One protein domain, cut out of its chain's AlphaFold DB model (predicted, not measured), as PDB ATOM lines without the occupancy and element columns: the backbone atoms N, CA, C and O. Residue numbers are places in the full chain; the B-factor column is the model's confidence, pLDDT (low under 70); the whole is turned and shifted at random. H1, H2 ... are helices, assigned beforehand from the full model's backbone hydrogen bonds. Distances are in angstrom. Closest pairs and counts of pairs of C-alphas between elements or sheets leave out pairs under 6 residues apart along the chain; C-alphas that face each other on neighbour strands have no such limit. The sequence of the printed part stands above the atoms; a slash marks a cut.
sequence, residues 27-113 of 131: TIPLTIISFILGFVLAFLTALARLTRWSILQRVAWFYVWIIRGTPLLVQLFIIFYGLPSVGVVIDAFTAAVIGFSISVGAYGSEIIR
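What this domain is: This is residues 27 to 113 of the 131 residues of the protein "His/Glu/Gln/Arg/opine family amino acid ABC transporter permease subunit" of Paenibacillus rhizosphaerae (UniProt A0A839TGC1). Two long helices, H1 and H4, cross closely as a narrow X; H2 and H3 make a V joined at residues 70 and 71, each arm packing on H4, the middle helix. The 87 printed residues have four named helices, H1 to H4 in chain order, and no named strand, an all-helix domain. It is compact, with a radius of gyration of the C-alphas of 13.6 A and spans of 39 by 30 by 19 A.

How they stand to each other: Start at H1, residues 27 to 48, which touches H4, residues 92 to 112, the same way at a steep tilt of 42 degrees; the closest C-alphas, of Ala 42 and Gly 105, are 3.9 A apart. H4 is the hub and has a kink of 30 degrees near residue 106. Next comes H2, residues 54 to 69, whose residues 56 to 60 alone touch residues 45 to 48 of H1, closest at C-alphas 48 and 57, 5.7 A; this hairpin has a tilt of 35.3 degrees, only just steep. Residues 63 to 68 of H2 touch residues 102 to 107 of H4, closest at C-alphas 64 and 106, 4.9 A. H3, residues 72 to 85, forms a hairpin with H4 at 42 degrees, closest at C-alphas 76 and 99, 5.5 A. H2 and H3 meet only through their link; H1 and H3 are apart. The helix packing is mostly crossed, with no touching pair at a shallow tilt. Every O i to N i+4 pair is within hydrogen-bond range in H1 and H2, against 7 of 10 in H3 and 15 of 17 in H4.

Where its parts are: Find C-alpha 27 at (56.796, -22.074, 30.169); from there H1 runs 30.4 A. H2 spans 21.8 A and H3 19.6 A. H4 runs 29.2 A to C-alpha 112 at (45.326, -23.392, 52.201).

The domain as a whole: The C-alphas farthest apart, of Thr 27 and Arg 52, are 39.0 A apart. The printed part has no cut, and no link is long. Mean pLDDT of the printed part is 95.2, and no printed residue is under 70.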
ATOM      1  N   THR A  27      57.182 -21.383  28.928       95.19
ATOM      2  CA  THR A  27      56.796 -22.074  30.169       95.19
ATOM      3  C   THR A  27      56.985 -21.200  31.401       95.19
ATOM      4  O   THR A  27      56.122 -21.204  32.276       95.19
ATOM      5  N   ILE A  28      58.077 -20.430  31.484       96.19
ATOM      6  CA  ILE A  28      58.337 -19.551  32.635       96.19
ATOM      7  C   ILE A  28      57.215 -18.518  32.825       96.19
ATOM      8  O   ILE A  28      56.598 -18.525  33.893       96.19
ATOM      9  N   PRO A  29      56.898 -17.653  31.840       96.25
ATOM     10  CA  PRO A  29      55.849 -16.657  32.025       96.25
ATOM     11  C   PRO A  29      54.479 -17.307  32.222       96.25
ATOM     12  O   PRO A  29      53.733 -16.873  33.096       96.25
ATOM     13  N   LEU A  30      54.175 -18.386  31.489       97.06
ATOM     14  CA  LEU A  30      52.936 -19.140  31.672       97.06
ATOM     15  C   LEU A  30      52.789 -19.622  33.119       97.06
ATOM     16  O   LEU A  30      51.737 -19.429  33.728       97.06
ATOM     17  N   THR A  31      53.844 -20.215  33.680       97.00
ATOM     18  CA  THR A  31      53.838 -20.754  35.044       97.00
ATOM     19  C   THR A  31      53.685 -19.642  36.068       97.00
ATOM     20  O   THR A  31      52.840 -19.757  36.948       97.00
ATOM     21  N   ILE A  32      54.444 -18.550  35.947       98.12
ATOM     22  CA  ILE A  32      54.383 -17.429  36.896       98.12
ATOM     23  C   ILE A  32      52.982 -16.815  36.911       98.12
ATOM     24  O   ILE A  32      52.387 -16.668  37.978       98.12
ATOM     25  N   ILE A  33      52.429 -16.500  35.739       98.19
ATOM     26  CA  ILE A  33      51.111 -15.863  35.628       98.19
ATOM     27  C   ILE A  33      50.025 -16.807  36.149       98.19
ATOM     28  O   ILE A  33      49.217 -16.414  36.991       98.19
ATOM     29  N   SER A  34      50.039 -18.067  35.704       97.88
ATOM     30  CA  SER A  34      49.029 -19.050  36.114       97.88
ATOM     31  C   SER A  34      49.101 -19.364  37.602       97.88
ATOM     32  O   SER A  34      48.078 -19.572  38.248       97.88
ATOM     33  N   PHE A  35      50.308 -19.383  38.169       97.56
ATOM     34  CA  PHE A  35      50.505 -19.608  39.592       97.56
ATOM     35  C   PHE A  35      49.975 -18.442  40.423       97.56
ATOM     36  O   PHE A  35      49.269 -18.684  41.395       97.56
ATOM     37  N   ILE A  36      50.250 -17.191  40.040       98.50
ATOM     38  CA  ILE A  36      49.745 -16.010  40.757       98.50
ATOM     39  C   ILE A  36      48.212 -15.984  40.732       98.50
ATOM     40  O   ILE A  36      47.577 -15.869  41.781       98.50
ATOM     41  N   LEU A  37      47.608 -16.142  39.553       98.50
ATOM     42  CA  LEU A  37      46.150 -16.157  39.405       98.50
ATOM     43  C   LEU A  37      45.519 -17.352  40.128       98.50
ATOM     44  O   LEU A  37      44.540 -17.198  40.858       98.50
ATOM     45  N   GLY A  38      46.112 -18.534  39.977       98.12
ATOM     46  CA  GLY A  38      45.682 -19.740  40.671       98.12
ATOM     47  C   GLY A  38      45.802 -19.616  42.185       98.12
ATOM     48  O   GLY A  38      44.899 -20.033  42.899       98.12
ATOM     49  N   PHE A  39      46.846 -18.976  42.703       97.88
ATOM     50  CA  PHE A  39      47.001 -18.725  44.133       97.88
ATOM     51  C   PHE A  39      45.902 -17.801  44.674       97.88
ATOM     52  O   PHE A  39      45.306 -18.097  45.711       97.88
ATOM     53  N   VAL A  40      45.564 -16.730  43.948       98.25
ATOM     54  CA  VAL A  40      44.435 -15.853  44.301       98.25
ATOM     55  C   VAL A  40      43.124 -16.644  44.314       98.25
ATOM     56  O   VAL A  40      42.375 -16.576  45.290       98.25
ATOM     57  N   LEU A  41      42.863 -17.456  43.284       97.88
ATOM     58  CA  LEU A  41      41.678 -18.320  43.227       97.88
ATOM     59  C   LEU A  41      41.649 -19.340  44.371       97.88
ATOM     60  O   LEU A  41      40.592 -19.562  44.966       97.88
ATOM     61  N   ALA A  42      42.790 -19.938  44.707       97.75
ATOM     62  CA  ALA A  42      42.925 -20.880  45.810       97.75
ATOM     63  C   ALA A  42      42.566 -20.226  47.140       97.75
ATOM     64  O   ALA A  42      41.782 -20.787  47.910       97.75
ATOM     65  N   PHE A  43      43.086 -19.025  47.382       96.88
ATOM     66  CA  PHE A  43      42.794 -18.252  48.577       96.88
ATOM     67  C   PHE A  43      41.301 -17.917  48.662       96.88
ATOM     68  O   PHE A  43      40.644 -18.296  49.630       96.88
ATOM     69  N   LEU A  44      40.720 -17.315  47.620       96.56
ATOM     70  CA  LEU A  44      39.292 -16.968  47.587       96.56
ATOM     71  C   LEU A  44      38.389 -18.194  47.787       96.56
ATOM     72  O   LEU A  44      37.434 -18.147  48.562       96.56
ATOM     73  N   THR A  45      38.719 -19.313  47.141       96.50
ATOM     74  CA  THR A  45      37.975 -20.574  47.272       96.50
ATOM     75  C   THR A  45      38.083 -21.139  48.688       96.50
ATOM     76  O   THR A  45      37.083 -21.588  49.254       96.50
ATOM     77  N   ALA A  46      39.271 -21.095  49.298       94.88
ATOM     78  CA  ALA A  46      39.476 -21.535  50.674       94.88
ATOM     79  C   ALA A  46      38.644 -20.698  51.655       94.88
ATOM     80  O   ALA A  46      37.951 -21.273  52.498       94.88
ATOM     81  N   LEU A  47      38.634 -19.366  51.502       94.12
ATOM     82  CA  LEU A  47      37.793 -18.477  52.307       94.12
ATOM     83  C   LEU A  47      36.308 -18.789  52.116       94.12
ATOM     84  O   LEU A  47      35.601 -18.986  53.104       94.12
ATOM     85  N   ALA A  48      35.835 -18.906  50.871       93.94
ATOM     86  CA  ALA A  48      34.437 -19.211  50.567       93.94
ATOM     87  C   ALA A  48      33.966 -20.511  51.246       93.94
ATOM     88  O   ALA A  48      32.870 -20.556  51.808       93.94
ATOM     89  N   ARG A  49      34.818 -21.545  51.292       90.25
ATOM     90  CA  ARG A  49      34.531 -22.827  51.966       90.25
ATOM     91  C   ARG A  49      34.553 -22.771  53.498       90.25
ATOM     92  O   ARG A  49      34.141 -23.750  54.124       90.25
ATOM     93  N   LEU A  50      35.057 -21.694  54.100       90.06
ATOM     94  CA  LEU A  50      35.028 -21.450  55.549       90.06
ATOM     95  C   LEU A  50      33.843 -20.581  55.981       90.06
ATOM     96  O   LEU A  50      33.537 -20.509  57.172       90.06
ATOM     97  N   THR A  51      33.180 -19.913  55.036       90.00
ATOM     98  CA  THR A  51      32.025 -19.071  55.347       90.00
ATOM     99  C   THR A  51      30.853 -19.892  55.892       90.00
ATOM    100  O   THR A  51      30.690 -21.070  55.583       90.00
ATOM    101  N   ARG A  52      29.995 -19.249  56.697       88.44
ATOM    102  CA  ARG A  52      28.731 -19.842  57.179       88.44
ATOM    103  C   ARG A  52      27.619 -19.816  56.123       88.44
ATOM    104  O   ARG A  52      26.550 -20.379  56.341       88.44
ATOM    105  N   TRP A  53      27.837 -19.116  55.010       92.94
ATOM    106  CA  TRP A  53      26.846 -18.950  53.957       92.94
ATOM    107  C   TRP A  53      26.800 -20.205  53.089       92.94
ATOM    108  O   TRP A  53      27.720 -20.490  52.322       92.94
ATOM    109  N   SER A  54      25.694 -20.940  53.190       89.81
ATOM    110  CA  SER A  54      25.513 -22.235  52.524       89.81
ATOM    111  C   SER A  54      25.655 -22.160  51.001       89.81
ATOM    112  O   SER A  54      26.154 -23.104  50.389       89.81
ATOM    113  N   ILE A  55      25.269 -21.040  50.384       95.06
ATOM    114  CA  ILE A  55      25.374 -20.830  48.933       95.06
ATOM    115  C   ILE A  55      26.843 -20.729  48.507       95.06
ATOM    116  O   ILE A  55      27.280 -21.493  47.650       95.06
ATOM    117  N   LEU A  56      27.624 -19.845  49.140       93.62
ATOM    118  CA  LEU A  56      29.046 -19.650  48.826       93.62
ATOM    119  C   LEU A  56      29.845 -20.940  49.029       93.62
ATOM    120  O   LEU A  56      30.666 -21.317  48.191       93.62
ATOM    121  N   GLN A  57      29.545 -21.656  50.111       94.38
ATOM    122  CA  GLN A  57      30.163 -22.940  50.408       94.38
ATOM    123  C   GLN A  57      29.845 -23.997  49.339       94.38
ATOM    124  O   GLN A  57      30.748 -24.724  48.926       94.38
ATOM    125  N   ARG A  58      28.590 -24.083  48.874       95.06
ATOM    126  CA  ARG A  58      28.184 -25.017  47.809       95.06
ATOM    127  C   ARG A  58      28.828 -24.680  46.473       95.06
ATOM    128  O   ARG A  58      29.312 -25.592  45.815       95.06
ATOM    129  N   VAL A  59      28.873 -23.402  46.094       96.56
ATOM    130  CA  VAL A  59      29.520 -22.958  44.847       96.56
ATOM    131  C   VAL A  59      31.007 -23.307  44.869       96.56
ATOM    132  O   VAL A  59      31.503 -23.931  43.935       96.56
ATOM    133  N   ALA A  60      31.708 -22.993  45.960       95.56
ATOM    134  CA  ALA A  60      33.124 -23.316  46.094       95.56
ATOM    135  C   ALA A  60      33.379 -24.834  46.139       95.56
ATOM    136  O   ALA A  60      34.358 -25.315  45.576       95.56
ATOM    137  N   TRP A  61      32.492 -25.608  46.776       95.12
ATOM    138  CA  TRP A  61      32.559 -27.070  46.753       95.12
ATOM    139  C   TRP A  61      32.359 -27.634  45.341       95.12
ATOM    140  O   TRP A  61      33.138 -28.482  44.919       95.12
ATOM    141  N   PHE A  62      31.364 -27.136  44.604       97.00
ATOM    142  CA  PHE A  62      31.057 -27.567  43.241       97.00
ATOM    143  C   PHE A  62      32.199 -27.255  42.274       97.00
ATOM    144  O   PHE A  62      32.620 -28.129  41.521       97.00
ATOM    145  N   TYR A  63      32.753 -26.044  42.359       97.12
ATOM    146  CA  TYR A  63      33.960 -25.649  41.639       97.12
ATOM    147  C   TYR A  63      35.107 -26.641  41.876       97.12
ATOM    148  O   TYR A  63      35.611 -27.237  40.927       97.12
ATOM    149  N   VAL A  64      35.478 -26.889  43.137       96.25
ATOM    150  CA  VAL A  64      36.574 -27.816  43.466       96.25
ATOM    151  C   VAL A  64      36.266 -29.235  42.983       96.25
ATOM    152  O   VAL A  64      37.152 -29.906  42.457       96.25
ATOM    153  N   TRP A  65      35.023 -29.690  43.132       96.31
ATOM    154  CA  TRP A  65      34.594 -31.021  42.710       96.31
ATOM    155  C   TRP A  65      34.723 -31.226  41.194       96.31
ATOM    156  O   TRP A  65      35.310 -32.221  40.774       96.31
ATOM    157  N   ILE A  66      34.267 -30.272  40.375       97.31
ATOM    158  CA  ILE A  66      34.412 -30.345  38.911       97.31
ATOM    159  C   ILE A  66      35.882 -30.341  38.515       97.31
ATOM    160  O   ILE A  66      36.314 -31.192  37.738       97.31
ATOM    161  N   ILE A  67      36.654 -29.385  39.029       97.25
ATOM    162  CA  ILE A  67      38.032 -29.184  38.576       97.25
ATOM    163  C   ILE A  67      38.923 -30.357  38.981       97.25
ATOM    164  O   ILE A  67      39.752 -30.787  38.186       97.25
ATOM    165  N   ARG A  68      38.719 -30.935  40.170       93.94
ATOM    166  CA  ARG A  68      39.454 -32.132  40.607       93.94
ATOM    167  C   ARG A  68      38.942 -33.426  39.967       93.94
ATOM    168  O   ARG A  68      39.669 -34.415  39.966       93.94
ATOM    169  N   GLY A  69      37.707 -33.428  39.462       95.56
ATOM    170  CA  GLY A  69      37.087 -34.559  38.767       95.56
ATOM    171  C   GLY A  69      37.339 -34.587  37.257       95.56
ATOM    172  O   GLY A  69      37.059 -35.599  36.619       95.56
ATOM    173  N   THR A  70      37.872 -33.507  36.677       96.50
ATOM    174  CA  THR A  70      38.143 -33.394  35.237       96.50
ATOM    175  C   THR A  70      39.648 -33.334  34.964       96.50
ATOM    176  O   THR A  70      40.354 -32.551  35.599       96.50
ATOM    177  N   PRO A  71      40.179 -34.119  34.007       96.56
ATOM    178  CA  PRO A  71      41.587 -34.023  33.636       96.56
ATOM    179  C   PRO A  71      41.938 -32.620  33.118       96.56
ATOM    180  O   PRO A  71      41.206 -32.066  32.298       96.56
ATOM    181  N   LEU A  72      43.093 -32.072  33.518       96.56
ATOM    182  CA  LEU A  72      43.556 -30.748  33.063       96.56
ATOM    183  C   LEU A  72      43.606 -30.645  31.530       96.56
ATOM    184  O   LEU A  72      43.234 -29.624  30.962       96.56
ATOM    185  N   LEU A  73      44.014 -31.721  30.854       96.44
ATOM    186  CA  LEU A  73      44.046 -31.769  29.392       96.44
ATOM    187  C   LEU A  73      42.651 -31.562  28.784       96.44
ATOM    188  O   LEU A  73      42.519 -30.849  27.794       96.44
ATOM    189  N   VAL A  74      41.606 -32.120  29.405       96.69
ATOM    190  CA  VAL A  74      40.213 -31.924  28.975       96.69
ATOM    191  C   VAL A  74      39.781 -30.478  29.200       96.69
ATOM    192  O   VAL A  74      39.144 -29.898  28.327       96.69
ATOM    193  N   GLN A  75      40.166 -29.861  30.320       96.62
ATOM    194  CA  GLN A  75      39.874 -28.446  30.579       96.62
ATOM    195  C   GLN A  75      40.506 -27.546  29.512       96.62
ATOM    196  O   GLN A  75      39.818 -26.712  28.931       96.62
ATOM    197  N   LEU A  76      41.787 -27.757  29.195       96.31
ATOM    198  CA  LEU A  76      42.478 -27.019  28.136       96.31
ATOM    199  C   LEU A  76      41.839 -27.251  26.767       96.31
ATOM    200  O   LEU A  76      41.679 -26.303  26.005       96.31
ATOM    201  N   PHE A  77      41.427 -28.485  26.470       95.31
ATOM    202  CA  PHE A  77      40.743 -28.807  25.222       95.31
ATOM    203  C   PHE A  77      39.408 -28.062  25.096       95.31
ATOM    204  O   PHE A  77      39.144 -27.441  24.071       95.31
ATOM    205  N   ILE A  78      38.590 -28.063  26.151       94.81
ATOM    206  CA  ILE A  78      37.322 -27.322  26.184       94.81
ATOM    207  C   ILE A  78      37.579 -25.822  26.044       94.81
ATOM    208  O   ILE A  78      36.868 -25.143  25.309       94.81
ATOM    209  N   ILE A  79      38.600 -25.295  26.718       95.31
ATOM    210  CA  ILE A  79      38.889 -23.864  26.676       95.31
ATOM    211  C   ILE A  79      39.385 -23.441  25.289       95.31
ATOM    212  O   ILE A  79      38.927 -22.440  24.754       95.31
ATOM    213  N   PHE A  80      40.290 -24.207  24.686       94.94
ATOM    214  CA  PHE A  80      40.926 -23.837  23.426       94.94
ATOM    215  C   PHE A  80      40.088 -24.186  22.190       94.94
ATOM    216  O   PHE A  80      40.064 -23.410  21.243       94.94
ATOM    217  N   TYR A  81      39.379 -25.317  22.189       93.56
ATOM    218  CA  TYR A  81      38.568 -25.762  21.044       93.56
ATOM    219  C   TYR A  81      37.062 -25.586  21.260       93.56
ATOM    220  O   TYR A  81      36.322 -25.388  20.299       93.56
ATOM    221  N   GLY A  82      36.593 -25.628  22.508       93.56
ATOM    222  CA  GLY A  82      35.176 -25.470  22.838       93.56
ATOM    223  C   GLY A  82      34.706 -24.016  22.798       93.56
ATOM    224  O   GLY A  82      33.682 -23.743  22.179       93.56
ATOM    225  N   LEU A  83      35.440 -23.061  23.385       92.00
ATOM    226  CA  LEU A  83      35.040 -21.641  23.351       92.00
ATOM    227  C   LEU A  83      34.896 -21.071  21.924       92.00
ATOM    228  O   LEU A  83      33.907 -20.374  21.671       92.00
ATOM    229  N   PRO A  84      35.785 -21.393  20.962       91.94
ATOM    230  CA  PRO A  84      35.606 -20.940  19.584       91.94
ATOM    231  C   PRO A  84      34.294 -21.402  18.944       91.94
ATOM    232  O   PRO A  84      33.735 -20.678  18.125       91.94
ATOM    233  N   SER A  85      33.753 -22.558  19.352       89.81
ATOM    234  CA  SER A  85      32.473 -23.066  18.828       89.81
ATOM    235  C   SER A  85      31.270 -22.186  19.185       89.81
ATOM    236  O   SER A  85      30.266 -22.203  18.478       89.81
ATOM    237  N   VAL A  86      31.384 -21.378  20.245       92.44
ATOM    238  CA  VAL A  86      30.367 -20.403  20.671       92.44
ATOM    239  C   VAL A  86      30.746 -18.958  20.313       92.44
ATOM    240  O   VAL A  86      30.127 -18.017  20.800       92.44
ATOM    241  N   GLY A  87      31.758 -18.770  19.455       92.19
ATOM    242  CA  GLY A  87      32.179 -17.464  18.935       92.19
ATOM    243  C   GLY A  87      33.236 -16.732  19.766       92.19
ATOM    244  O   GLY A  87      33.591 -15.605  19.426       92.19
ATOM    245  N   VAL A  88      33.768 -17.344  20.831       93.44
ATOM    246  CA  VAL A  88      34.826 -16.742  21.658       93.44
ATOM    247  C   VAL A  88      36.174 -17.337  21.271       93.44
ATOM    248  O   VAL A  88      36.498 -18.463  21.636       93.44
ATOM    249  N   VAL A  89      36.977 -16.577  20.529       92.94
ATOM    250  CA  VAL A  89      38.317 -17.006  20.111       92.94
ATOM    251  C   VAL A  89      39.351 -16.415  21.058       92.94
ATOM    252  O   VAL A  89      39.456 -15.198  21.195       92.94
ATOM    253  N   ILE A  90      40.118 -17.289  21.698       93.75
ATOM    254  CA  ILE A  90      41.232 -16.929  22.575       93.75
ATOM    255  C   ILE A  90      42.496 -17.628  22.094       93.75
ATOM    256  O   ILE A  90      42.446 -18.737  21.560       93.75
ATOM    257  N   ASP A  91      43.638 -16.968  22.258       94.44
ATOM    258  CA  ASP A  91      44.921 -17.545  21.885       94.44
ATOM    259  C   ASP A  91      45.324 -18.690  22.834       94.44
ATOM    260  O   ASP A  91      44.835 -18.813  23.963       94.44
ATOM    261  N   ALA A  92      46.244 -19.539  22.372       93.25
ATOM    262  CA  ALA A  92      46.675 -20.725  23.107       93.25
ATOM    263  C   ALA A  92      47.330 -20.395  24.456       93.25
ATOM    264  O   ALA A  92      47.176 -21.153  25.415       93.25
ATOM    265  N   PHE A  93      48.047 -19.271  24.546       95.50
ATOM    266  CA  PHE A  93      48.709 -18.865  25.778       95.50
ATOM    267  C   PHE A  93      47.674 -18.437  26.819       95.50
ATOM    268  O   PHE A  93      47.700 -18.938  27.942       95.50
ATOM    269  N   THR A  94      46.703 -17.605  26.443       95.75
ATOM    270  CA  THR A  94      45.603 -17.194  27.328       95.75
ATOM    271  C   THR A  94      44.740 -18.383  27.752       95.75
ATOM    272  O   THR A  94      44.418 -18.520  28.933       95.75
ATOM    273  N   ALA A  95      44.416 -19.291  26.827       96.50
ATOM    274  CA  ALA A  95      43.697 -20.526  27.138       96.50
ATOM    275  C   ALA A  95      44.446 -21.377  28.178       96.50
ATOM    276  O   ALA A  95      43.845 -21.847  29.151       96.50
ATOM    277  N   ALA A  96      45.764 -21.524  28.008       96.88
ATOM    278  CA  ALA A  96      46.617 -22.208  28.967       96.88
ATOM    279  C   ALA A  96      46.606 -21.499  30.326       96.88
ATOM    280  O   ALA A  96      46.346 -22.151  31.336       96.88
ATOM    281  N   VAL A  97      46.796 -20.176  30.362       98.12
ATOM    282  CA  VAL A  97      46.758 -19.395  31.607       98.12
ATOM    283  C   VAL A  97      45.458 -19.646  32.369       98.12
ATOM    284  O   VAL A  97      45.502 -19.938  33.562       98.12
ATOM    285  N   ILE A  98      44.306 -19.596  31.701       97.31
ATOM    286  CA  ILE A  98      42.999 -19.816  32.338       97.31
ATOM    287  C   ILE A  98      42.900 -21.240  32.897       97.31
ATOM    288  O   ILE A  98      42.600 -21.413  34.081       97.31
ATOM    289  N   GLY A  99      43.179 -22.256  32.076       97.31
ATOM    290  CA  GLY A  99      43.063 -23.659  32.485       97.31
ATOM    291  C   GLY A  99      43.999 -24.014  33.640       97.31
ATOM    292  O   GLY A  99      43.568 -24.594  34.640       97.31
ATOM    293  N   PHE A 100      45.268 -23.602  33.557       97.94
ATOM    294  CA  PHE A 100      46.234 -23.815  34.633       97.94
ATOM    295  C   PHE A 100      45.852 -23.048  35.902       97.94
ATOM    296  O   PHE A 100      45.904 -23.633  36.981       97.94
ATOM    297  N   SER A 101      45.415 -21.788  35.803       98.38
ATOM    298  CA  SER A 101      45.014 -20.990  36.974       98.38
ATOM    299  C   SER A 101      43.829 -21.605  37.711       98.38
ATOM    300  O   SER A 101      43.848 -21.711  38.935       98.38
ATOM    301  N   ILE A 102      42.805 -22.046  36.977       97.88
ATOM    302  CA  ILE A 102      41.623 -22.703  37.546       97.88
ATOM    303  C   ILE A 102      42.022 -24.009  38.243       97.88
ATOM    304  O   ILE A 102      41.628 -24.258  39.384       97.88
ATOM    305  N   SER A 103      42.860 -24.820  37.599       97.50
ATOM    306  CA  SER A 103      43.355 -26.060  38.193       97.50
ATOM    307  C   SER A 103      44.154 -25.791  39.472       97.50
ATOM    308  O   SER A 103      43.790 -26.274  40.547       97.50
ATOM    309  N   VAL A 104      45.168 -24.920  39.407       97.69
ATOM    310  CA  VAL A 104      45.974 -24.509  40.570       97.69
ATOM    311  C   VAL A 104      45.090 -23.944  41.685       97.69
ATOM    312  O   VAL A 104      45.291 -24.286  42.848       97.69
ATOM    313  N   GLY A 105      44.075 -23.150  41.349       97.75
ATOM    314  CA  GLY A 105      43.122 -22.600  42.306       97.75
ATOM    315  C   GLY A 105      42.343 -23.669  43.064       97.75
ATOM    316  O   GLY A 105      42.263 -23.637  44.292       97.75
ATOM    317  N   ALA A 106      41.780 -24.648  42.358       97.06
ATOM    318  CA  ALA A 106      41.007 -25.711  42.994       97.06
ATOM    319  C   ALA A 106      41.875 -26.588  43.904       97.06
ATOM    320  O   ALA A 106      41.530 -26.772  45.076       97.06
ATOM    321  N   TYR A 107      43.011 -27.081  43.402       95.69
ATOM    322  CA  TYR A 107      43.923 -27.928  44.180       95.69
ATOM    323  C   TYR A 107      44.579 -27.155  45.331       95.69
ATOM    324  O   TYR A 107      44.629 -27.644  46.460       95.69
ATOM    325  N   GLY A 108      45.014 -25.918  45.086       95.81
ATOM    326  CA  GLY A 108      45.625 -25.054  46.095       95.81
ATOM    327  C   GLY A 108      44.667 -24.692  47.229       95.81
ATOM    328  O   GLY A 108      45.093 -24.586  48.379       95.81
ATOM    329  N   SER A 109      43.364 -24.568  46.951       95.44
ATOM    330  CA  SER A 109      42.371 -24.231  47.979       95.44
ATOM    331  C   SER A 109      42.304 -25.260  49.112       95.44
ATOM    332  O   SER A 109      41.997 -24.910  50.251       95.44
ATOM    333  N   GLU A 110      42.619 -26.526  48.830       90.25
ATOM    334  CA  GLU A 110      42.621 -27.593  49.835       90.25
ATOM    335  C   GLU A 110      43.858 -27.565  50.721       90.25
ATOM    336  O   GLU A 110      43.775 -27.945  51.888       90.25
ATOM    337  N   ILE A 111      44.976 -27.086  50.175       90.94
ATOM    338  CA  ILE A 111      46.233 -26.897  50.902       90.94
ATOM    339  C   ILE A 111      46.097 -25.718  51.867       90.94
ATOM    340  O   ILE A 111      46.501 -25.810  53.022       90.94
ATOM    341  N   ILE A 112      45.494 -24.616  51.405       90.94
ATOM    342  CA  ILE A 112      45.326 -23.392  52.201       90.94
ATOM    343  C   ILE A 112      44.265 -23.573  53.293       90.94
ATOM    344  O   ILE A 112      44.355 -22.954  54.354       90.94
ATOM    345  N   ARG A 113      43.234 -24.395  53.052       85.88
ATOM    346  CA  ARG A 113      42.122 -24.542  53.993       85.88
ATOM    347  C   ARG A 113      42.616 -25.134  55.325       85.88
ATOM    348  O   ARG A 113      43.058 -26.284  55.346       85.88
TER     349      ARG A 113